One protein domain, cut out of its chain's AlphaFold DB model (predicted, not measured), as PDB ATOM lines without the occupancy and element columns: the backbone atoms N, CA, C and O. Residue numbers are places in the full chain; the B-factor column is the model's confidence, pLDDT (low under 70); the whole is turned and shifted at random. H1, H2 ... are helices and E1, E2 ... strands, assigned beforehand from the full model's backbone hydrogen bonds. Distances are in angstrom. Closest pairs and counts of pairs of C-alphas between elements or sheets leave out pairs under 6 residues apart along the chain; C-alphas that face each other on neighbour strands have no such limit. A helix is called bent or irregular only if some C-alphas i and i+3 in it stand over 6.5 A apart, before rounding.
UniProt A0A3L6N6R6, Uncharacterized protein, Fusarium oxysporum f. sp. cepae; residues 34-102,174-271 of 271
ATOM      1  N   LYS A  34     143.726 179.590 171.160       89.75
ATOM      2  CA  LYS A  34     144.544 178.404 171.443       89.75
ATOM      3  C   LYS A  34     144.933 177.647 170.170       89.75
ATOM      4  O   LYS A  34     146.102 177.314 170.000       89.75
ATOM      5  N   GLU A  35     143.989 177.424 169.260       91.19
ATOM      6  CA  GLU A  35     144.234 176.747 167.979       91.19
ATOM      7  C   GLU A  35     145.152 177.565 167.055       91.19
ATOM      8  O   GLU A  35     146.023 177.020 166.372       91.19
ATOM      9  N   ARG A  36     144.991 178.894 167.052       88.50
ATOM     10  CA  ARG A  36     145.688 179.812 166.136       88.50
ATOM     11  C   ARG A  36     146.876 180.546 166.757       88.50
ATOM     12  O   ARG A  36     147.519 181.330 166.062       88.50
ATOM     13  N   ALA A  37     147.212 180.269 168.018       90.44
ATOM     14  CA  ALA A  37     148.309 180.917 168.742       90.44
ATOM     15  C   ALA A  37     149.629 180.878 167.961       90.44
ATOM     16  O   ALA A  37     150.348 181.873 167.896       90.44
ATOM     17  N   HIS A  38     149.921 179.741 167.326       90.69
ATOM     18  CA  HIS A  38     151.140 179.552 166.545       90.69
ATOM     19  C   HIS A  38     151.285 180.583 165.416       90.69
ATOM     20  O   HIS A  38     152.396 181.030 165.162       90.69
ATOM     21  N   MET A  39     150.188 181.019 164.783       88.19
ATOM     22  CA  MET A  39     150.254 182.043 163.739       88.19
ATOM     23  C   MET A  39     150.714 183.378 164.319       88.19
ATOM     24  O   MET A  39     151.606 184.000 163.756       88.19
ATOM     25  N   VAL A  40     150.176 183.785 165.474       88.12
ATOM     26  CA  VAL A  40     150.570 185.033 166.150       88.12
ATOM     27  C   VAL A  40     152.055 185.012 166.509       88.12
ATOM     28  O   VAL A  40     152.779 185.954 166.197       88.12
ATOM     29  N   PHE A  41     152.535 183.922 167.116       91.06
ATOM     30  CA  PHE A  41     153.951 183.798 167.464       91.06
ATOM     31  C   PHE A  41     154.850 183.724 166.226       91.06
ATOM     32  O   PHE A  41     155.927 184.317 166.236       91.06
ATOM     33  N   ASN A  42     154.404 183.073 165.149       90.75
ATOM     34  CA  ASN A  42     155.131 183.045 163.881       90.75
ATOM     35  C   ASN A  42     155.199 184.427 163.229       90.75
ATOM     36  O   ASN A  42     156.258 184.775 162.715       90.75
ATOM     37  N   ALA A  43     154.124 185.220 163.275       90.81
ATOM     38  CA  ALA A  43     154.116 186.588 162.764       90.81
ATOM     39  C   ALA A  43     155.076 187.479 163.561       90.81
ATOM     40  O   ALA A  43     155.921 188.143 162.975       90.81
ATOM     41  N   ILE A  44     155.047 187.410 164.897       91.19
ATOM     42  CA  ILE A  44     155.997 188.147 165.751       91.19
ATOM     43  C   ILE A  44     157.441 187.706 165.478       91.19
ATOM     44  O   ILE A  44     158.329 188.541 165.341       91.19
ATOM     45  N   HIS A  45     157.689 186.398 165.379       92.06
ATOM     46  CA  HIS A  45     159.016 185.860 165.078       92.06
ATOM     47  C   HIS A  45     159.516 186.278 163.684       92.06
ATOM     48  O   HIS A  45     160.717 186.480 163.491       92.06
ATOM     49  N   SER A  46     158.606 186.382 162.716       91.56
ATOM     50  CA  SER A  46     158.910 186.707 161.319       91.56
ATOM     51  C   SER A  46     158.904 188.204 161.027       91.56
ATOM     52  O   SER A  46     159.338 188.592 159.947       91.56
ATOM     53  N   ALA A  47     158.455 189.043 161.961       90.19
ATOM     54  CA  ALA A  47     158.411 190.487 161.787       90.19
ATOM     55  C   ALA A  47     159.800 191.023 161.395       90.19
ATOM     56  O   ALA A  47     160.779 190.859 162.126       90.19
ATOM     57  N   GLY A  48     159.890 191.636 160.212       86.56
ATOM     58  CA  GLY A  48     161.144 192.166 159.671       86.56
ATOM     59  C   GLY A  48     162.091 191.104 159.097       86.56
ATOM     60  O   GLY A  48     163.261 191.406 158.883       86.56
ATOM     61  N   ARG A  49     161.632 189.865 158.864       91.31
ATOM     62  CA  ARG A  49     162.426 188.782 158.266       91.31
ATOM     63  C   ARG A  49     161.818 188.328 156.949       91.31
ATOM     64  O   ARG A  49     160.763 187.700 156.930       91.31
ATOM     65  N   GLU A  50     162.565 188.534 155.872       89.81
ATOM     66  CA  GLU A  50     162.121 188.272 154.501       89.81
ATOM     67  C   GLU A  50     161.538 186.866 154.297       89.81
ATOM     68  O   GLU A  50     160.413 186.732 153.829       89.81
ATOM     69  N   TRP A  51     162.237 185.807 154.724       90.00
ATOM     70  CA  TRP A  51     161.766 184.434 154.496       90.00
ATOM     71  C   TRP A  51     160.439 184.115 155.199       90.00
ATOM     72  O   TRP A  51     159.572 183.448 154.637       90.00
ATOM     73  N   GLY A  52     160.266 184.593 156.433       90.88
ATOM     74  CA  GLY A  52     159.029 184.370 157.180       90.88
ATOM     75  C   GLY A  52     157.862 185.145 156.571       90.88
ATOM     76  O   GLY A  52     156.780 184.586 156.387       90.88
ATOM     77  N   SER A  53     158.114 186.396 156.178       90.81
ATOM     78  CA  SER A  53     157.153 187.235 155.466       90.81
ATOM     79  C   SER A  53     156.785 186.667 154.093       90.81
ATOM     80  O   SER A  53     155.620 186.727 153.726       90.81
ATOM     81  N   ALA A  54     157.719 186.042 153.369       90.88
ATOM     82  CA  ALA A  54     157.458 185.404 152.076       90.88
ATOM     83  C   ALA A  54     156.560 184.162 152.183       90.88
ATOM     84  O   ALA A  54     155.705 183.946 151.325       90.88
ATOM     85  N   LEU A  55     156.715 183.358 153.242       89.94
ATOM     86  CA  LEU A  55     155.856 182.192 153.485       89.94
ATOM     87  C   LEU A  55     154.417 182.593 153.848       89.94
ATOM     88  O   LEU A  55     153.474 181.917 153.443       89.94
ATOM     89  N   TYR A  56     154.250 183.696 154.583       90.25
ATOM     90  CA  TYR A  56     152.951 184.264 154.956       90.25
ATOM     91  C   TYR A  56     152.749 185.630 154.290       90.25
ATOM     92  O   TYR A  56     152.582 186.652 154.954       90.25
ATOM     93  N   HIS A  57     152.756 185.629 152.955       91.81
ATOM     94  CA  HIS A  57     152.891 186.823 152.116       91.81
ATOM     95  C   HIS A  57     151.834 187.918 152.321       91.81
ATOM     96  O   HIS A  57     152.143 189.081 152.078       91.81
ATOM     97  N   ASN A  58     150.627 187.604 152.798       92.38
ATOM     98  CA  ASN A  58     149.615 188.634 153.079       92.38
ATOM     99  C   ASN A  58     149.958 189.461 154.320       92.38
ATOM    100  O   ASN A  58     149.600 190.635 154.396       92.38
ATOM    101  N   GLY A  59     150.629 188.838 155.295       90.62
ATOM    102  CA  GLY A  59     150.747 189.383 156.641       90.62
ATOM    103  C   GLY A  59     149.383 189.580 157.307       90.62
ATOM    104  O   GLY A  59     148.323 189.549 156.682       90.62
ATOM    105  N   PHE A  60     149.378 189.764 158.621       85.75
ATOM    106  CA  PHE A  60     148.148 190.145 159.334       85.75
ATOM    107  C   PHE A  60     148.419 191.041 160.548       85.75
ATOM    108  O   PHE A  60     147.528 191.269 161.368       85.75
ATOM    109  N   GLY A  61     149.650 191.543 160.670       90.81
ATOM    110  CA  GLY A  61     150.092 192.403 161.757       90.81
ATOM    111  C   GLY A  61     150.562 193.776 161.283       90.81
ATOM    112  O   GLY A  61     151.059 193.948 160.171       90.81
ATOM    113  N   PHE A  62     150.451 194.746 162.186       94.69
ATOM    114  CA  PHE A  62     151.134 196.029 162.090       94.69
ATOM    115  C   PHE A  62     151.962 196.200 163.359       94.69
ATOM    116  O   PHE A  62     151.419 196.142 164.465       94.69
ATOM    117  N   PHE A  63     153.271 196.381 163.212       94.94
ATOM    118  CA  PHE A  63     154.187 196.417 164.347       94.94
ATOM    119  C   PHE A  63     154.798 197.814 164.483       94.94
ATOM    120  O   PHE A  63     155.528 198.241 163.586       94.94
ATOM    121  N   PRO A  64     154.541 198.544 165.582       95.25
ATOM    122  CA  PRO A  64     155.308 199.743 165.872       95.25
ATOM    123  C   PRO A  64     156.759 199.344 166.155       95.25
ATOM    124  O   PRO A  64     157.028 198.463 166.971       95.25
ATOM    125  N   ALA A  65     157.693 200.000 165.483       94.19
ATOM    126  CA  ALA A  65     159.117 199.739 165.604       94.19
ATOM    127  C   ALA A  65     159.905 201.051 165.671       94.19
ATOM    128  O   ALA A  65     159.380 202.146 165.455       94.19
ATOM    129  N   THR A  66     161.184 200.945 166.014       94.75
ATOM    130  CA  THR A  66     162.107 202.079 166.023       94.75
ATOM    131  C   THR A  66     163.331 201.729 165.199       94.75
ATOM    132  O   THR A  66     163.960 200.699 165.435       94.75
ATOM    133  N   VAL A  67     163.658 202.588 164.239       92.81
ATOM    134  CA  VAL A  67     164.948 202.576 163.552       92.81
ATOM    135  C   VAL A  67     165.883 203.499 164.335       92.81
ATOM    136  O   VAL A  67     165.560 204.682 164.450       92.81
ATOM    137  N   PRO A  68     167.001 202.998 164.884       95.19
ATOM    138  CA  PRO A  68     167.913 203.820 165.673       95.19
ATOM    139  C   PRO A  68     168.542 204.979 164.887       95.19
ATOM    140  O   PRO A  68     168.661 204.942 163.659       95.19
ATOM    141  N   GLU A  69     169.006 206.003 165.601       90.12
ATOM    142  CA  GLU A  69     169.955 206.982 165.064       90.12
ATOM    143  C   GLU A  69     171.218 206.299 164.502       90.12
ATOM    144  O   GLU A  69     171.726 205.319 165.048       90.12
ATOM    145  N   GLY A  70     171.753 206.834 163.403       87.69
ATOM    146  CA  GLY A  70     172.958 206.335 162.751       87.69
ATOM    147  C   GLY A  70     172.732 205.177 161.776       87.69
ATOM    148  O   GLY A  70     173.688 204.790 161.100       87.69
ATOM    149  N   THR A  71     171.507 204.651 161.652       91.69
ATOM    150  CA  THR A  71     171.151 203.630 160.657       91.69
ATOM    151  C   THR A  71     171.350 204.159 159.240       91.69
ATOM    152  O   THR A  71     170.899 205.253 158.895       91.69
ATOM    153  N   MET A  72     172.024 203.353 158.421       92.06
ATOM    154  CA  MET A  72     172.277 203.635 157.015       92.06
ATOM    155  C   MET A  72     171.134 203.117 156.149       92.06
ATOM    156  O   MET A  72     170.585 202.049 156.400       92.06
ATOM    157  N   PHE A  73     170.832 203.869 155.102       92.56
ATOM    158  CA  PHE A  73     169.828 203.546 154.108       92.56
ATOM    159  C   PHE A  73     170.341 203.856 152.704       92.56
ATOM    160  O   PHE A  73     171.151 204.768 152.510       92.56
ATOM    161  N   TYR A  74     169.825 203.135 151.714       91.69
ATOM    162  CA  TYR A  74     170.303 203.178 150.337       91.69
ATOM    163  C   TYR A  74     169.161 203.430 149.358       91.69
ATOM    164  O   TYR A  74     168.058 202.921 149.531       91.69
ATOM    165  N   HIS A  75     169.418 204.207 148.309       89.56
ATOM    166  CA  HIS A  75     168.422 204.503 147.281       89.56
ATOM    167  C   HIS A  75     169.065 204.502 145.901       89.56
ATOM    168  O   HIS A  75     170.046 205.210 145.657       89.56
ATOM    169  N   GLY A  76     168.491 203.727 144.987       88.81
ATOM    170  CA  GLY A  76     168.866 203.758 143.584       88.81
ATOM    171  C   GLY A  76     167.891 204.615 142.791       88.81
ATOM    172  O   GLY A  76     166.679 204.439 142.883       88.81
ATOM    173  N   SER A  77     168.416 205.539 141.992       83.81
ATOM    174  CA  SER A  77     167.606 206.442 141.180       83.81
ATOM    175  C   SER A  77     168.245 206.712 139.827       83.81
ATOM    176  O   SER A  77     169.454 206.608 139.637       83.81
ATOM    177  N   ARG A  78     167.434 207.161 138.869       79.69
ATOM    178  CA  ARG A  78     167.930 207.762 137.619       79.69
ATOM    179  C   ARG A  78     168.294 209.235 137.783       79.69
ATOM    180  O   ARG A  78     168.817 209.847 136.857       79.69
ATOM    181  N   GLN A  79     168.014 209.812 138.949       77.12
ATOM    182  CA  GLN A  79     168.210 211.226 139.220       77.12
ATOM    183  C   GLN A  79     169.293 211.431 140.281       77.12
ATOM    184  O   GLN A  79     169.374 210.697 141.262       77.12
ATOM    185  N   ASN A  80     170.109 212.470 140.102       81.19
ATOM    186  CA  ASN A  80     171.122 212.892 141.075       81.19
ATOM    187  C   ASN A  80     170.586 213.980 142.014       81.19
ATOM    188  O   ASN A  80     171.231 215.007 142.233       81.19
ATOM    189  N   VAL A  81     169.351 213.814 142.472       77.75
ATOM    190  CA  VAL A  81     168.694 214.761 143.369       77.75
ATOM    191  C   VAL A  81     168.026 213.996 144.488       77.75
ATOM    192  O   VAL A  81     167.624 212.849 144.317       77.75
ATOM    193  N   THR A  82     167.907 214.655 145.633       74.75
ATOM    194  CA  THR A  82     167.103 214.141 146.730       74.75
ATOM    195  C   THR A  82     165.624 214.195 146.338       74.75
ATOM    196  O   THR A  82     165.146 215.271 145.967       74.75
ATOM    197  N   PRO A  83     164.891 213.075 146.425       72.75
ATOM    198  CA  PRO A  83     163.448 213.055 146.202       72.75
ATOM    199  C   PRO A  83     162.742 213.983 147.190       72.75
ATOM    200  O   PRO A  83     163.156 214.084 148.335       72.75
ATOM    201  N   THR A  84     161.706 214.702 146.752       68.38
ATOM    202  CA  THR A  84     161.007 215.707 147.583       68.38
ATOM    203  C   THR A  84     159.687 215.213 148.177       68.38
ATOM    204  O   THR A  84     158.992 215.978 148.843       68.38
ATOM    205  N   GLY A  85     159.289 213.983 147.860       72.56
ATOM    206  CA  GLY A  85     158.045 213.362 148.313       72.56
ATOM    207  C   GLY A  85     158.302 212.090 149.119       72.56
ATOM    208  O   GLY A  85     159.449 211.832 149.491       72.56
ATOM    209  N   PRO A  86     157.241 211.308 149.388       76.38
ATOM    210  CA  PRO A  86     157.379 209.934 149.847       76.38
ATOM    211  C   PRO A  86     158.261 209.153 148.881       76.38
ATOM    212  O   PRO A  86     158.008 209.164 147.675       76.38
ATOM    213  N   GLU A  87     159.283 208.503 149.413       84.25
ATOM    214  CA  GLU A  87     160.238 207.727 148.642       84.25
ATOM    215  C   GLU A  87     160.653 206.485 149.426       84.25
ATOM    216  O   GLU A  87     160.633 206.491 150.660       84.25
ATOM    217  N   TRP A  88     161.022 205.428 148.704       89.56
ATOM    218  CA  TRP A  88     161.585 204.226 149.301       89.56
ATOM    219  C   TRP A  88     163.090 204.364 149.529       89.56
ATOM    220  O   TRP A  88     163.851 204.818 148.669       89.56
ATOM    221  N   LEU A  89     163.526 203.910 150.697       91.12
ATOM    222  CA  LEU A  89     164.920 203.635 150.990       91.12
ATOM    223  C   LEU A  89     165.066 202.176 151.420       91.12
ATOM    224  O   LEU A  89     164.268 201.676 152.207       91.12
ATOM    225  N   ALA A  90     166.110 201.508 150.952       92.31
ATOM    226  CA  ALA A  90     166.427 200.145 151.349       92.31
ATOM    227  C   ALA A  90     167.356 200.108 152.564       92.31
ATOM    228  O   ALA A  90     168.248 200.951 152.698       92.31
ATOM    229  N   PHE A  91     167.183 199.091 153.409       91.81
ATOM    230  CA  PHE A  91     168.141 198.763 154.472       91.81
ATOM    231  C   PHE A  91     169.438 198.149 153.916       91.81
ATOM    232  O   PHE A  91     170.500 198.336 154.507       91.81
ATOM    233  N   ASP A  92     169.364 197.492 152.756       90.69
ATOM    234  CA  ASP A  92     170.478 196.775 152.132       90.69
ATOM    235  C   ASP A  92     170.899 197.414 150.800       90.69
ATOM    236  O   ASP A  92     170.080 197.938 150.035       90.69
ATOM    237  N   ILE A  93     172.202 197.366 150.510       92.06
ATOM    238  CA  ILE A  93     172.804 197.970 149.312       92.06
ATOM    239  C   ILE A  93     172.298 197.265 148.053       92.06
ATOM    240  O   ILE A  93     171.991 197.916 147.056       92.06
ATOM    241  N   GLU A  94     172.191 195.942 148.113       90.00
ATOM    242  CA  GLU A  94     171.849 195.047 147.011       90.00
ATOM    243  C   GLU A  94     170.453 195.347 146.461       90.00
ATOM    244  O   GLU A  94     170.252 195.389 145.243       90.00
ATOM    245  N   HIS A  95     169.502 195.630 147.355       88.69
ATOM    246  CA  HIS A  95     168.145 196.009 146.977       88.69
ATOM    247  C   HIS A  95     168.145 197.334 146.199       88.69
ATOM    248  O   HIS A  95     167.491 197.453 145.163       88.69
ATOM    249  N   ALA A  96     168.930 198.321 146.645       89.81
ATOM    250  CA  ALA A  96     169.015 199.625 145.995       89.81
ATOM    251  C   ALA A  96     169.859 199.626 144.707       89.81
ATOM    252  O   ALA A  96     169.590 200.408 143.789       89.81
ATOM    253  N   GLU A  97     170.870 198.760 144.604       89.56
ATOM    254  CA  GLU A  97     171.837 198.760 143.504       89.56
ATOM    255  C   GLU A  97     171.156 198.549 142.148       89.56
ATOM    256  O   GLU A  97     171.483 199.228 141.170       89.56
ATOM    257  N   ASN A  98     170.160 197.657 142.080       84.62
ATOM    258  CA  ASN A  98     169.462 197.361 140.830       84.62
ATOM    259  C   ASN A  98     168.774 198.603 140.228       84.62
ATOM    260  O   ASN A  98     168.682 198.728 139.005       84.62
ATOM    261  N   PHE A  99     168.371 199.560 141.069       85.19
ATOM    262  CA  PHE A  99     167.738 200.816 140.658       85.19
ATOM    263  C   PHE A  99     168.745 201.930 140.324       85.19
ATOM    264  O   PHE A  99     168.375 202.938 139.720       85.19
ATOM    265  N   ALA A 100     170.028 201.738 140.651       89.06
ATOM    266  CA  ALA A 100     171.126 202.662 140.353       89.06
ATOM    267  C   ALA A 100     171.941 202.272 139.102       89.06
ATOM    268  O   ALA A 100     172.932 202.930 138.771       89.06
ATOM    269  N   ARG A 101     171.559 201.203 138.391       84.56
ATOM    270  CA  ARG A 101     172.307 200.706 137.227       84.56
ATOM    271  C   ARG A 101     172.270 201.692 136.061       84.56
ATOM    272  O   ARG A 101     171.218 202.198 135.675       84.56
ATOM    273  N   SER A 102     173.436 201.907 135.451       83.75
ATOM    274  CA  SER A 102     173.545 202.638 134.185       83.75
ATOM    275  C   SER A 102     173.319 201.687 133.011       83.75
ATOM    276  O   SER A 102     173.834 200.571 133.013       83.75
ATOM    277  N   TYR A 174     172.204 206.560 139.595       85.94
ATOM    278  CA  TYR A 174     172.758 207.197 140.780       85.94
ATOM    279  C   TYR A 174     172.413 206.365 142.004       85.94
ATOM    280  O   TYR A 174     171.269 205.948 142.182       85.94
ATOM    281  N   PHE A 175     173.422 206.146 142.834       90.12
ATOM    282  CA  PHE A 175     173.291 205.463 144.105       90.12
ATOM    283  C   PHE A 175     173.473 206.490 145.213       90.12
ATOM    284  O   PHE A 175     174.485 207.193 145.253       90.12
ATOM    285  N   HIS A 176     172.473 206.602 146.074       86.50
ATOM    286  CA  HIS A 176     172.430 207.566 147.161       86.50
ATOM    287  C   HIS A 176     172.453 206.836 148.496       86.50
ATOM    288  O   HIS A 176     171.888 205.752 148.642       86.50
ATOM    289  N   THR A 177     173.091 207.458 149.479       87.81
ATOM    290  CA  THR A 177     173.227 206.915 150.827       87.81
ATOM    291  C   THR A 177     172.739 207.939 151.841       87.81
ATOM    292  O   THR A 177     173.038 209.129 151.741       87.81
ATOM    293  N   TYR A 178     171.976 207.459 152.814       85.81
ATOM    294  CA  TYR A 178     171.266 208.257 153.804       85.81
ATOM    295  C   TYR A 178     171.584 207.703 155.186       85.81
ATOM    296  O   TYR A 178     171.776 206.499 155.337       85.81
ATOM    297  N   GLN A 179     171.630 208.572 156.193       86.19
ATOM    298  CA  GLN A 179     171.879 208.170 157.573       86.19
ATOM    299  C   GLN A 179     170.900 208.859 158.518       86.19
ATOM    300  O   GLN A 179     170.794 210.088 158.517       86.19
ATOM    301  N   THR A 180     170.197 208.084 159.341       85.31
ATOM    302  CA  THR A 180     169.297 208.642 160.355       85.31
ATOM    303  C   THR A 180     170.079 209.503 161.351       85.31
ATOM    304  O   THR A 180     171.162 209.145 161.804       85.31
ATOM    305  N   ASN A 181     169.531 210.667 161.694       84.06
ATOM    306  CA  ASN A 181     170.117 211.624 162.644       84.06
ATOM    307  C   ASN A 181     169.367 211.672 163.985       84.06
ATOM    308  O   ASN A 181     169.548 212.605 164.763       84.06
ATOM    309  N   ARG A 182     168.442 210.733 164.171       85.81
ATOM    310  CA  ARG A 182     167.659 210.468 165.374       85.81
ATOM    311  C   ARG A 182     166.975 209.117 165.206       85.81
ATOM    312  O   ARG A 182     166.874 208.613 164.085       85.81
ATOM    313  N   ASP A 183     166.402 208.623 166.290       92.00
ATOM    314  CA  ASP A 183     165.475 207.501 166.238       92.00
ATOM    315  C   ASP A 183     164.236 207.857 165.398       92.00
ATOM    316  O   ASP A 183     163.617 208.918 165.578       92.00
ATOM    317  N   LEU A 184     163.878 206.964 164.474       91.12
ATOM    318  CA  LEU A 184     162.663 207.043 163.668       91.12
ATOM    319  C   LEU A 184     161.643 206.032 164.180       91.12
ATOM    320  O   LEU A 184     161.916 204.833 164.221       91.12
ATOM    321  N   LYS A 185     160.447 206.495 164.532       93.88
ATOM    322  CA  LYS A 185     159.320 205.626 164.880       93.88
ATOM    323  C   LYS A 185     158.660 205.165 163.597       93.88
ATOM    324  O   LYS A 185     158.158 205.996 162.864       93.88
ATOM    325  N   VAL A 186     158.605 203.879 163.310       94.06
ATOM    326  CA  VAL A 186     158.040 203.391 162.045       94.06
ATOM    327  C   VAL A 186     156.961 202.355 162.297       94.06
ATOM    328  O   VAL A 186     156.984 201.661 163.313       94.06
ATOM    329  N   LEU A 187     156.024 202.243 161.363       95.38
ATOM    330  CA  LEU A 187     155.056 201.155 161.344       95.38
ATOM    331  C   LEU A 187     155.524 200.074 160.364       95.38
ATOM    332  O   LEU A 187     155.516 200.291 159.157       95.38
ATOM    333  N   LEU A 188     155.934 198.910 160.855       95.56
ATOM    334  CA  LEU A 188     156.194 197.756 159.998       95.56
ATOM    335  C   LEU A 188     154.864 197.115 159.592       95.56
ATOM    336  O   LEU A 188     154.068 196.731 160.451       95.56
ATOM    337  N   ILE A 189     154.656 196.976 158.286       95.81
ATOM    338  CA  ILE A 189     153.515 196.278 157.697       95.81
ATOM    339  C   ILE A 189     153.961 194.853 157.372       95.81
ATOM    340  O   ILE A 189     154.845 194.657 156.537       95.81
ATOM    341  N   ASP A 190     153.370 193.877 158.060       94.88
ATOM    342  CA  ASP A 190     153.736 192.461 157.971       94.88
ATOM    343  C   ASP A 190     153.521 191.860 156.568       94.88
ATOM    344  O   ASP A 190     152.822 192.425 155.726       94.88
ATOM    345  N   GLY A 191     154.097 190.678 156.337       94.25
ATOM    346  CA  GLY A 191     154.043 189.979 155.056       94.25
ATOM    347  C   GLY A 191     154.911 190.628 153.977       94.25
ATOM    348  O   GLY A 191     155.795 191.440 154.253       94.25
ATOM    349  N   MET A 192     154.657 190.257 152.725       94.12
ATOM    350  CA  MET A 192     155.327 190.802 151.541       94.12
ATOM    351  C   MET A 192     154.647 192.099 151.098       94.12
ATOM    352  O   MET A 192     154.213 192.235 149.956       94.12
ATOM    353  N   SER A 193     154.523 193.053 152.017       93.62
ATOM    354  CA  SER A 193     153.706 194.261 151.875       93.62
ATOM    355  C   SER A 193     154.155 195.236 150.775       93.62
ATOM    356  O   SER A 193     153.431 196.178 150.462       93.62
ATOM    357  N   ALA A 194     155.305 195.036 150.132       92.25
ATOM    358  CA  ALA A 194     155.705 195.784 148.932       92.25
ATOM    359  C   ALA A 194     155.567 194.973 147.623       92.25
ATOM    360  O   ALA A 194     155.799 195.509 146.530       92.25
ATOM    361  N   GLY A 195     155.157 193.703 147.716       89.62
ATOM    362  CA  GLY A 195     154.927 192.815 146.582       89.62
ATOM    363  C   GLY A 195     153.687 193.213 145.793       89.62
ATOM    364  O   GLY A 195     152.568 193.182 146.298       89.62
ATOM    365  N   LYS A 196     153.874 193.562 144.521       88.00
ATOM    366  CA  LYS A 196     152.797 194.014 143.623       88.00
ATOM    367  C   LYS A 196     152.207 192.817 142.886       88.00
ATOM    368  O   LYS A 196     152.427 192.639 141.690       88.00
ATOM    369  N   THR A 197     151.521 191.953 143.628       84.62
ATOM    370  CA  THR A 197     150.990 190.682 143.119       84.62
ATOM    371  C   THR A 197     149.516 190.524 143.458       84.62
ATOM    372  O   THR A 197     149.033 191.113 144.423       84.62
ATOM    373  N   ASP A 198     148.825 189.657 142.723       83.75
ATOM    374  CA  ASP A 198     147.422 189.317 142.980       83.75
ATOM    375  C   ASP A 198     147.263 188.254 144.088       83.75
ATOM    376  O   ASP A 198     146.189 187.687 144.267       83.75
ATOM    377  N   MET A 199     148.333 187.955 144.840       87.62
ATOM    378  CA  MET A 199     148.310 186.965 145.926       87.62
ATOM    379  C   MET A 199     147.767 187.526 147.250       87.62
ATOM    380  O   MET A 199     147.721 186.788 148.227       87.62
ATOM    381  N   GLY A 200     147.353 188.798 147.296       90.06
ATOM    382  CA  GLY A 200     146.826 189.461 148.503       90.06
ATOM    383  C   GLY A 200     147.885 190.182 149.346       90.06
ATOM    384  O   GLY A 200     147.628 190.619 150.464       90.06
ATOM    385  N   THR A 201     149.094 190.348 148.807       92.69
ATOM    386  CA  THR A 201     150.241 190.986 149.477       92.69
ATOM    387  C   THR A 201     150.010 192.454 149.857       92.69
ATOM    388  O   THR A 201     150.694 192.987 150.727       92.69
ATOM    389  N   LEU A 202     149.037 193.117 149.229       92.44
ATOM    390  CA  LEU A 202     148.693 194.522 149.467       92.44
ATOM    391  C   LEU A 202     147.402 194.699 150.288       92.44
ATOM    392  O   LEU A 202     147.055 195.830 150.627       92.44
ATOM    393  N   ASP A 203     146.719 193.610 150.657       92.06
ATOM    394  CA  ASP A 203     145.386 193.637 151.279       92.06
ATOM    395  C   ASP A 203     145.371 194.405 152.604       92.06
ATOM    396  O   ASP A 203     144.464 195.192 152.868       92.06
ATOM    397  N   SER A 204     146.400 194.234 153.437       92.44
ATOM    398  CA  SER A 204     146.514 194.950 154.714       92.44
ATOM    399  C   SER A 204     146.586 196.471 154.525       92.44
ATOM    400  O   SER A 204     146.042 197.225 155.329       92.44
ATOM    401  N   GLN A 205     147.193 196.945 153.437       93.00
ATOM    402  CA  GLN A 205     147.258 198.370 153.115       93.00
ATOM    403  C   GLN A 205     145.963 198.850 152.469       93.00
ATOM    404  O   GLN A 205     145.400 199.848 152.909       93.00
ATOM    405  N   ASP A 206     145.487 198.148 151.443       91.94
ATOM    406  CA  ASP A 206     144.400 198.634 150.597       91.94
ATOM    407  C   ASP A 206     143.021 198.408 151.242       91.94
ATOM    408  O   ASP A 206     142.174 199.300 151.197       91.94
ATOM    409  N   LEU A 207     142.803 197.273 151.922       91.88
ATOM    410  CA  LEU A 207     141.536 196.955 152.591       91.88
ATOM    411  C   LEU A 207     141.429 197.576 153.985       91.88
ATOM    412  O   LEU A 207     140.366 198.084 154.341       91.88
ATOM    413  N   VAL A 208     142.509 197.533 154.774       92.62
ATOM    414  CA  VAL A 208     142.469 197.941 156.190       92.62
ATOM    415  C   VAL A 208     142.937 199.381 156.380       92.62
ATOM    416  O   VAL A 208     142.167 200.200 156.873       92.62
ATOM    417  N   LEU A 209     144.172 199.716 155.993       92.94
ATOM    418  CA  LEU A 209     144.733 201.051 156.268       92.94
ATOM    419  C   LEU A 209     144.158 202.157 155.370       92.94
ATOM    420  O   LEU A 209     144.129 203.314 155.779       92.94
ATOM    421  N   ARG A 210     143.709 201.817 154.156       92.31
ATOM    422  CA  ARG A 210     143.157 202.758 153.164       92.31
ATOM    423  C   ARG A 210     141.646 202.619 152.967       92.31
ATOM    424  O   ARG A 210     141.132 203.105 151.966       92.31
ATOM    425  N   GLU A 211     140.949 201.973 153.902       91.06
ATOM    426  CA  GLU A 211     139.482 201.863 153.913       91.06
ATOM    427  C   GLU A 211     138.897 201.275 152.610       91.06
ATOM    428  O   GLU A 211     137.993 201.843 152.000       91.06
ATOM    429  N   ASN A 212     139.396 200.106 152.193       88.19
ATOM    430  CA  ASN A 212     138.945 199.393 150.988       88.19
ATOM    431  C   ASN A 212     139.177 200.153 149.666       88.19
ATOM    432  O   ASN A 212     138.356 200.113 148.750       88.19
ATOM    433  N   ASN A 213     140.318 200.833 149.547       85.50
ATOM    434  CA  ASN A 213     140.723 201.562 148.345       85.50
ATOM    435  C   ASN A 213     141.548 200.671 147.399       85.50
ATOM    436  O   ASN A 213     142.776 200.763 147.339       85.50
ATOM    437  N   THR A 214     140.855 199.806 146.655       81.75
ATOM    438  CA  THR A 214     141.455 198.830 145.720       81.75
ATOM    439  C   THR A 214     141.373 199.237 144.244       81.75
ATOM    440  O   THR A 214     141.931 198.564 143.377       81.75
ATOM    441  N   ASP A 215     140.704 200.347 143.926       74.44
ATOM    442  CA  ASP A 215     140.264 200.696 142.561       74.44
ATOM    443  C   ASP A 215     141.394 201.033 141.576       74.44
ATOM    444  O   ASP A 215     141.172 201.170 140.372       74.44
ATOM    445  N   ARG A 216     142.618 201.204 142.078       71.75
ATOM    446  CA  ARG A 216     143.771 201.675 141.297       71.75
ATOM    447  C   ARG A 216     144.769 200.569 140.947       71.75
ATOM    448  O   ARG A 216     145.721 200.818 140.209       71.75
ATOM    449  N   GLY A 217     144.507 199.345 141.409       76.56
ATOM    450  CA  GLY A 217     145.305 198.159 141.116       76.56
ATOM    451  C   GLY A 217     146.645 198.098 141.858       76.56
ATOM    452  O   GLY A 217     147.049 199.007 142.589       76.56
ATOM    453  N   SER A 218     147.368 196.998 141.646       72.75
ATOM    454  CA  SER A 218     148.613 196.685 142.360       72.75
ATOM    455  C   SER A 218     149.767 197.649 142.063       72.75
ATOM    456  O   SER A 218     150.656 197.793 142.892       72.75
ATOM    457  N   MET A 219     149.735 198.360 140.931       75.25
ATOM    458  CA  MET A 219     150.801 199.277 140.499       75.25
ATOM    459  C   MET A 219     150.647 200.717 141.019       75.25
ATOM    460  O   MET A 219     151.453 201.583 140.676       75.25
ATOM    461  N   ASP A 220     149.634 201.001 141.842       81.62
ATOM    462  CA  ASP A 220     149.337 202.336 142.383       81.62
ATOM    463  C   ASP A 220     150.235 202.757 143.566       81.62
ATOM    464  O   ASP A 220     149.793 203.336 144.561       81.62
ATOM    465  N   GLU A 221     151.531 202.468 143.468       83.06
ATOM    466  CA  GLU A 221     152.462 202.595 144.592       83.06
ATOM    467  C   GLU A 221     152.566 204.014 145.127       83.06
ATOM    468  O   GLU A 221     152.689 204.228 146.328       83.06
ATOM    469  N   TRP A 222     152.481 204.998 144.238       80.25
ATOM    470  CA  TRP A 222     152.662 206.385 144.618       80.25
ATOM    471  C   TRP A 222     151.499 206.938 145.450       80.25
ATOM    472  O   TRP A 222     151.722 207.640 146.437       80.25
ATOM    473  N   HIS A 223     150.251 206.623 145.086       84.69
ATOM    474  CA  HIS A 223     149.109 207.051 145.894       84.69
ATOM    475  C   HIS A 223     149.032 206.250 147.189       84.69
ATOM    476  O   HIS A 223     148.804 206.851 148.235       84.69
ATOM    477  N   ARG A 224     149.329 204.943 147.150       89.06
ATOM    478  CA  ARG A 224     149.453 204.124 148.361       89.06
ATOM    479  C   ARG A 224     150.484 204.711 149.321       89.06
ATOM    480  O   ARG A 224     150.171 204.937 150.487       89.06
ATOM    481  N   ALA A 225     151.672 205.054 148.824       87.88
ATOM    482  CA  ALA A 225     152.720 205.677 149.622       87.88
ATOM    483  C   ALA A 225     152.274 207.006 150.237       87.88
ATOM    484  O   ALA A 225     152.525 207.252 151.415       87.88
ATOM    485  N   ARG A 226     151.574 207.852 149.474       85.44
ATOM    486  CA  ARG A 226     151.026 209.113 149.982       85.44
ATOM    487  C   ARG A 226     149.984 208.892 151.080       85.44
ATOM    488  O   ARG A 226     150.075 209.545 152.119       85.44
ATOM    489  N   ASP A 227     149.006 208.024 150.843       88.81
ATOM    490  CA  ASP A 227     147.902 207.769 151.773       88.81
ATOM    491  C   ASP A 227     148.444 207.204 153.095       88.81
ATOM    492  O   ASP A 227     148.121 207.701 154.174       88.81
ATOM    493  N   LEU A 228     149.361 206.237 153.012       90.12
ATOM    494  CA  LEU A 228     150.012 205.644 154.179       90.12
ATOM    495  C   LEU A 228     150.946 206.626 154.896       90.12
ATOM    496  O   LEU A 228     151.000 206.618 156.121       90.12
ATOM    497  N   CYS A 229     151.648 207.510 154.177       85.81
ATOM    498  CA  CYS A 229     152.444 208.567 154.811       85.81
ATOM    499  C   CYS A 229     151.569 209.547 155.597       85.81
ATOM    500  O   CYS A 229     151.961 209.995 156.676       85.81
ATOM    501  N   LYS A 230     150.383 209.883 155.075       86.31
ATOM    502  CA  LYS A 230     149.412 210.714 155.791       86.31
ATOM    503  C   LYS A 230     148.960 210.018 157.079       86.31
ATOM    504  O   LYS A 230     149.063 210.621 158.144       86.31
ATOM    505  N   LEU A 231     148.561 208.749 156.989       89.94
ATOM    506  CA  LEU A 231     148.138 207.948 158.142       89.94
ATOM    507  C   LEU A 231     149.245 207.821 159.201       89.94
ATOM    508  O   LEU A 231     149.017 208.074 160.380       89.94
ATOM    509  N   ALA A 232     150.466 207.489 158.774       88.38
ATOM    510  CA  ALA A 232     151.631 207.390 159.647       88.38
ATOM    511  C   ALA A 232     151.870 208.705 160.404       88.38
ATOM    512  O   ALA A 232     152.056 208.687 161.620       88.38
ATOM    513  N   SER A 233     151.786 209.843 159.708       83.50
ATOM    514  CA  SER A 233     151.945 211.164 160.314       83.50
ATOM    515  C   SER A 233     150.861 211.462 161.355       83.50
ATOM    516  O   SER A 233     151.180 211.968 162.429       83.50
ATOM    517  N   GLU A 234     149.597 211.135 161.071       89.56
ATOM    518  CA  GLU A 234     148.481 211.303 162.018       89.56
ATOM    519  C   GLU A 234     148.666 210.450 163.283       89.56
ATOM    520  O   GLU A 234     148.279 210.857 164.377       89.56
ATOM    521  N   TRP A 235     149.306 209.287 163.151       92.25
ATOM    522  CA  TRP A 235     149.596 208.373 164.259       92.25
ATOM    523  C   TRP A 235     150.932 208.653 164.966       92.25
ATOM    524  O   TRP A 235     151.272 207.972 165.934       92.25
ATOM    525  N   GLY A 236     151.692 209.659 164.520       88.81
ATOM    526  CA  GLY A 236     152.984 210.023 165.105       88.81
ATOM    527  C   GLY A 236     154.146 209.096 164.722       88.81
ATOM    528  O   GLY A 236     155.136 209.032 165.456       88.81
ATOM    529  N   PHE A 237     154.028 208.384 163.598       90.88
ATOM    530  CA  PHE A 237     155.110 207.625 162.975       90.88
ATOM    531  C   PHE A 237     155.855 208.458 161.922       90.88
ATOM    532  O   PHE A 237     155.277 209.217 161.147       90.88
ATOM    533  N   ASP A 238     157.158 208.219 161.859       87.69
ATOM    534  CA  ASP A 238     158.139 208.707 160.900       87.69
ATOM    535  C   ASP A 238     158.179 207.894 159.584       87.69
ATOM    536  O   ASP A 238     159.127 207.993 158.802       87.69
ATOM    537  N   GLY A 239     157.147 207.107 159.296       90.56
ATOM    538  CA  GLY A 239     157.024 206.339 158.060       90.56
ATOM    539  C   GLY A 239     156.614 204.902 158.327       90.56
ATOM    540  O   GLY A 239     156.231 204.535 159.442       90.56
ATOM    541  N   PHE A 240     156.696 204.078 157.292       93.69
ATOM    542  CA  PHE A 240     156.335 202.670 157.379       93.69
ATOM    543  C   PHE A 240     157.352 201.800 156.651       93.69
ATOM    544  O   PHE A 240     158.000 202.238 155.702       93.69
ATOM    545  N   VAL A 241     157.507 200.572 157.133       94.75
ATOM    546  CA  VAL A 241     158.439 199.583 156.591       94.75
ATOM    547  C   VAL A 241     157.645 198.485 155.903       94.75
ATOM    548  O   VAL A 241     156.619 198.043 156.425       94.75
ATOM    549  N   ARG A 242     158.120 198.058 154.735       94.38
ATOM    550  CA  ARG A 242     157.525 197.002 153.915       94.38
ATOM    551  C   ARG A 242     158.595 196.058 153.391       94.38
ATOM    552  O   ARG A 242     159.778 196.390 153.394       94.38
ATOM    553  N   ILE A 243     158.167 194.878 152.951       93.19
ATOM    554  CA  ILE A 243     159.066 193.828 152.469       93.19
ATOM    555  C   ILE A 243     158.627 193.363 151.079       93.19
ATOM    556  O   ILE A 243     157.445 193.117 150.836       93.19
ATOM    557  N   GLU A 244     159.584 193.251 150.163       88.88
ATOM    558  CA  GLU A 244     159.454 192.541 148.884       88.88
ATOM    559  C   GLU A 244     160.752 191.766 148.608       88.88
ATOM    560  O   GLU A 244     161.037 190.819 149.325       88.88
ATOM    561  N   ILE A 245     161.576 192.187 147.637       82.56
ATOM    562  CA  ILE A 245     162.912 191.621 147.354       82.56
ATOM    563  C   ILE A 245     163.975 192.113 148.358       82.56
ATOM    564  O   ILE A 245     165.173 192.143 148.101       82.56
ATOM    565  N   GLY A 246     163.520 192.660 149.471       85.88
ATOM    566  CA  GLY A 246     164.304 193.287 150.516       85.88
ATOM    567  C   GLY A 246     163.398 194.172 151.353       85.88
ATOM    568  O   GLY A 246     162.192 194.277 151.103       85.88
ATOM    569  N   ILE A 247     163.984 194.782 152.374       89.88
ATOM    570  CA  ILE A 247     163.251 195.603 153.327       89.88
ATOM    571  C   ILE A 247     163.392 197.061 152.901       89.88
ATOM    572  O   ILE A 247     164.506 197.580 152.775       89.88
ATOM    573  N   GLU A 248     162.258 197.721 152.704       90.06
ATOM    574  CA  GLU A 248     162.188 199.138 152.369       90.06
ATOM    575  C   GLU A 248     161.469 199.923 153.465       90.06
ATOM    576  O   GLU A 248     160.471 199.480 154.032       90.06
ATOM    577  N   ILE A 249     161.966 201.118 153.753       92.12
ATOM    578  CA  ILE A 249     161.229 202.148 154.475       92.12
ATOM    579  C   ILE A 249     160.690 203.150 153.463       92.12
ATOM    580  O   ILE A 249     161.437 203.664 152.633       92.12
ATOM    581  N   ILE A 250     159.404 203.464 153.562       88.50
ATOM    582  CA  ILE A 250     158.819 204.613 152.884       88.50
ATOM    583  C   ILE A 250     158.788 205.766 153.874       88.50
ATOM    584  O   ILE A 250     158.124 205.704 154.916       88.50
ATOM    585  N   ASN A 251     159.508 206.828 153.543       80.56
ATOM    586  CA  ASN A 251     159.516 208.045 154.333       80.56
ATOM    587  C   ASN A 251     159.662 209.282 153.444       80.56
ATOM    588  O   ASN A 251     159.736 209.217 152.217       80.56
ATOM    589  N   ARG A 252     159.666 210.446 154.086       72.88
ATOM    590  CA  ARG A 252     159.908 211.719 153.422       72.88
ATOM    591  C   ARG A 252     161.400 212.035 153.412       72.88
ATOM    592  O   ARG A 252     162.017 212.180 154.468       72.88
ATOM    593  N   LEU A 253     161.930 212.287 152.220       58.59
ATOM    594  CA  LEU A 253     163.274 212.818 152.029       58.59
ATOM    595  C   LEU A 253     163.162 214.338 151.786       58.59
ATOM    596  O   LEU A 253     162.469 214.806 150.890       58.59
ATOM    597  N   GLY A 254     163.763 215.152 152.656       53.31
ATOM    598  CA  GLY A 254     163.826 216.615 152.487       53.31
ATOM    599  C   GLY A 254     162.679 217.464 153.076       53.31
ATOM    600  O   GLY A 254     161.781 217.005 153.782       53.31
ATOM    601  N   ASN A 255     162.738 218.775 152.812       44.44
ATOM    602  CA  ASN A 255     162.019 219.821 153.561       44.44
ATOM    603  C   ASN A 255     160.652 220.264 152.972       44.44
ATOM    604  O   ASN A 255     160.127 221.287 153.400       44.44
ATOM    605  N   VAL A 256     160.010 219.503 152.071       39.75
ATOM    606  CA  VAL A 256     158.709 219.901 151.467       39.75
ATOM    607  C   VAL A 256     157.478 219.314 152.196       39.75
ATOM    608  O   VAL A 256     157.396 218.096 152.356       39.75
ATOM    609  N   PRO A 257     156.494 220.136 152.617       39.94
ATOM    610  CA  PRO A 257     155.334 219.692 153.389       39.94
ATOM    611  C   PRO A 257     154.294 219.002 152.495       39.94
ATOM    612  O   PRO A 257     153.496 219.652 151.832       39.94
ATOM    613  N   ILE A 258     154.313 217.670 152.469       44.66
ATOM    614  CA  ILE A 258     153.177 216.850 151.995       44.66
ATOM    615  C   ILE A 258     152.564 216.055 153.168       44.66
ATOM    616  O   ILE A 258     151.381 215.731 153.141       44.66
ATOM    617  N   CYS A 259     153.333 215.852 154.244       41.66
ATOM    618  CA  CYS A 259     152.854 215.479 155.577       41.66
ATOM    619  C   CYS A 259     153.068 216.696 156.488       41.66
ATOM    620  O   CYS A 259     154.210 217.147 156.648       41.66
ATOM    621  N   GLU A 260     151.993 217.305 156.989       34.22
ATOM    622  CA  GLU A 260     152.080 218.530 157.785       34.22
ATOM    623  C   GLU A 260     152.693 218.273 159.172       34.22
ATOM    624  O   GLU A 260     152.280 217.386 159.909       34.22
ATOM    625  N   SER A 261     153.650 219.141 159.518       35.00
ATOM    626  CA  SER A 261     154.275 219.369 160.832       35.00
ATOM    627  C   SER A 261     155.144 218.247 161.441       35.00
ATOM    628  O   SER A 261     154.694 217.152 161.737       35.00
ATOM    629  N   GLY A 262     156.428 218.560 161.687       34.94
ATOM    630  CA  GLY A 262     157.277 217.836 162.655       34.94
ATOM    631  C   GLY A 262     158.581 217.226 162.131       34.94
ATOM    632  O   GLY A 262     159.494 216.956 162.909       34.94
ATOM    633  N   TRP A 263     158.726 217.055 160.821       39.88
ATOM    634  CA  TRP A 263     159.836 216.289 160.259       39.88
ATOM    635  C   TRP A 263     161.099 217.135 160.086       39.88
ATOM    636  O   TRP A 263     161.187 217.958 159.175       39.88
ATOM    637  N   ARG A 264     162.104 216.914 160.941       39.44
ATOM    638  CA  ARG A 264     163.486 217.325 160.652       39.44
ATOM    639  C   ARG A 264     164.120 216.254 159.770       39.44
ATOM    640  O   ARG A 264     164.123 215.085 160.145       39.44
ATOM    641  N   ALA A 265     164.600 216.665 158.599       43.59
ATOM    642  CA  ALA A 265     165.199 215.789 157.602       43.59
ATOM    643  C   ALA A 265     166.350 214.951 158.180       43.59
ATOM    644  O   ALA A 265     167.116 215.429 159.019       43.59
ATOM    645  N   ILE A 266     166.482 213.727 157.672       51.09
ATOM    646  CA  ILE A 266     167.684 212.892 157.761       51.09
ATOM    647  C   ILE A 266     168.891 213.755 157.356       51.09
ATOM    648  O   ILE A 266     168.877 214.387 156.297       51.09
ATOM    649  N   ARG A 267     169.903 213.859 158.229       41.47
ATOM    650  CA  ARG A 267     171.073 214.718 157.986       41.47
ATOM    651  C   ARG A 267     172.041 213.996 157.055       41.47
ATOM    652  O   ARG A 267     172.467 212.880 157.320       41.47
ATOM    653  N   TRP A 268     172.393 214.669 155.972       50.16
ATOM    654  CA  TRP A 268     173.204 214.143 154.883       50.16
ATOM    655  C   TRP A 268     174.682 214.067 155.254       50.16
ATOM    656  O   TRP A 268     175.266 215.058 155.695       50.16
ATOM    657  N   ARG A 269     175.313 212.927 154.976       36.78
ATOM    658  CA  ARG A 269     176.762 212.845 154.787       36.78
ATOM    659  C   ARG A 269     176.999 212.283 153.392       36.78
ATOM    660  O   ARG A 269     176.818 211.095 153.162       36.78
ATOM    661  N   ARG A 270     177.329 213.160 152.444       36.41
ATOM    662  CA  ARG A 270     177.730 212.753 151.094       36.41
ATOM    663  C   ARG A 270     179.153 212.201 151.189       36.41
ATOM    664  O   ARG A 270     180.054 212.951 151.558       36.41
ATOM    665  N   SER A 271     179.331 210.910 150.927       33.06
ATOM    666  CA  SER A 271     180.639 210.315 150.622       33.06
ATOM    667  C   SER A 271     180.977 210.514 149.153       33.06
ATOM    668  O   SER A 271     180.042 210.348 148.334       33.06
TER     669      SER A 271
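What this domain is: This is residues 34 to 102 and 174 to 271 of the 271 residues of an uncharacterized protein of Fusarium oxysporum f. sp. cepae (UniProt A0A3L6N6R6). A strongly twisted sheet of five strands has the long helix H5 crossing one face, and beside its edge strand E3 a two-stranded ribbon, E2 and E4, with H3 packed on it. H2 grazes the sheet, H4 packs on H5, and H1, an arm, makes one end of the length. The 167 printed residues include five named helices and seven named strands, in the order H1 H2 E1 E2 E3 H3 E4 E5 H4 H5 E6 E7; the class is mixed. The larger sheet, E1 E5 E6 E7 E3, is mixed, the ribbon antiparallel. The whole is compact, radius of gyration of the C-alphas 15.8 A, yet elongated, spanning 52 by 31 by 30 A.

How they stand to each other: Edge strand E1 (residues 62 to 67) is antiparallel to E5 (184 to 189), with N 65 and O 186 2.8 A apart. E5 is parallel to E6 (240 to 243), N 241 and O 187 2.9 A apart. E6 and E7 (247 to 252) form a hairpin, N 242 and O 248 2.8 A apart. E7 is antiparallel to edge strand E3 (86 to 90), N 89 and O 249 2.9 A apart. H5 (221 to 234) is on this sheet, over E7 and E3, at a height over the sheet of 8.5 A; it runs across the strands, 81 degrees to E3 on the local plane. Its closest C-alphas to E7 are Ala 225 and Ile 250, 7.0 A. H4 (203 to 209) touches H5, Leu 209 and Leu 228 closest at 7.3 A between C-alphas, the same way at a shallow tilt of 33 degrees, only just short of steep. E5, H4, H5 and E6 form a strand-helix-strand unit, two parallel strands joined through helices, with a right-handed crossover. E2 (72 to 77) is antiparallel to E4 (174 to 179), N 75 and O 176 2.9 A apart; the closest C-alphas of E2 and E3 are Tyr 74 and Ala 90, 5.0 A. H3 (93 to 100) comes closest to E2 at the C-alphas of Ala 100 and Gly 76, 4.1 A. H1 (34 to 46), irregular with C-alphas 35 and 38 7.6 A apart, touches H2 (50 to 55) only at the corner, with residues 42 to 46 alone; their closest C-alphas are Ser 46 and Gly 52, 4.8 A. Every O i to N i+4 pair is within hydrogen-bond range in H2 and H5, against 6 of 9 in H1, 2 of 4 in H3 and 2 of 3 in H4.

Where its parts are: H1 starts at C-alpha 34 (144.544, 178.404, 171.443) and is 19.4 A long; H5 is 19.9 A. E7 is 16.5 A, ending at C-alpha 252 (159.908, 211.719, 153.422).

The domain as a whole: Residues 103 to 173 are not printed; C-alphas 102 and 174 are 8.1 A apart. The links E5 to H4 and H4 to H5 are long. Residue 84 and residues 253 to 271 have pLDDT under 70.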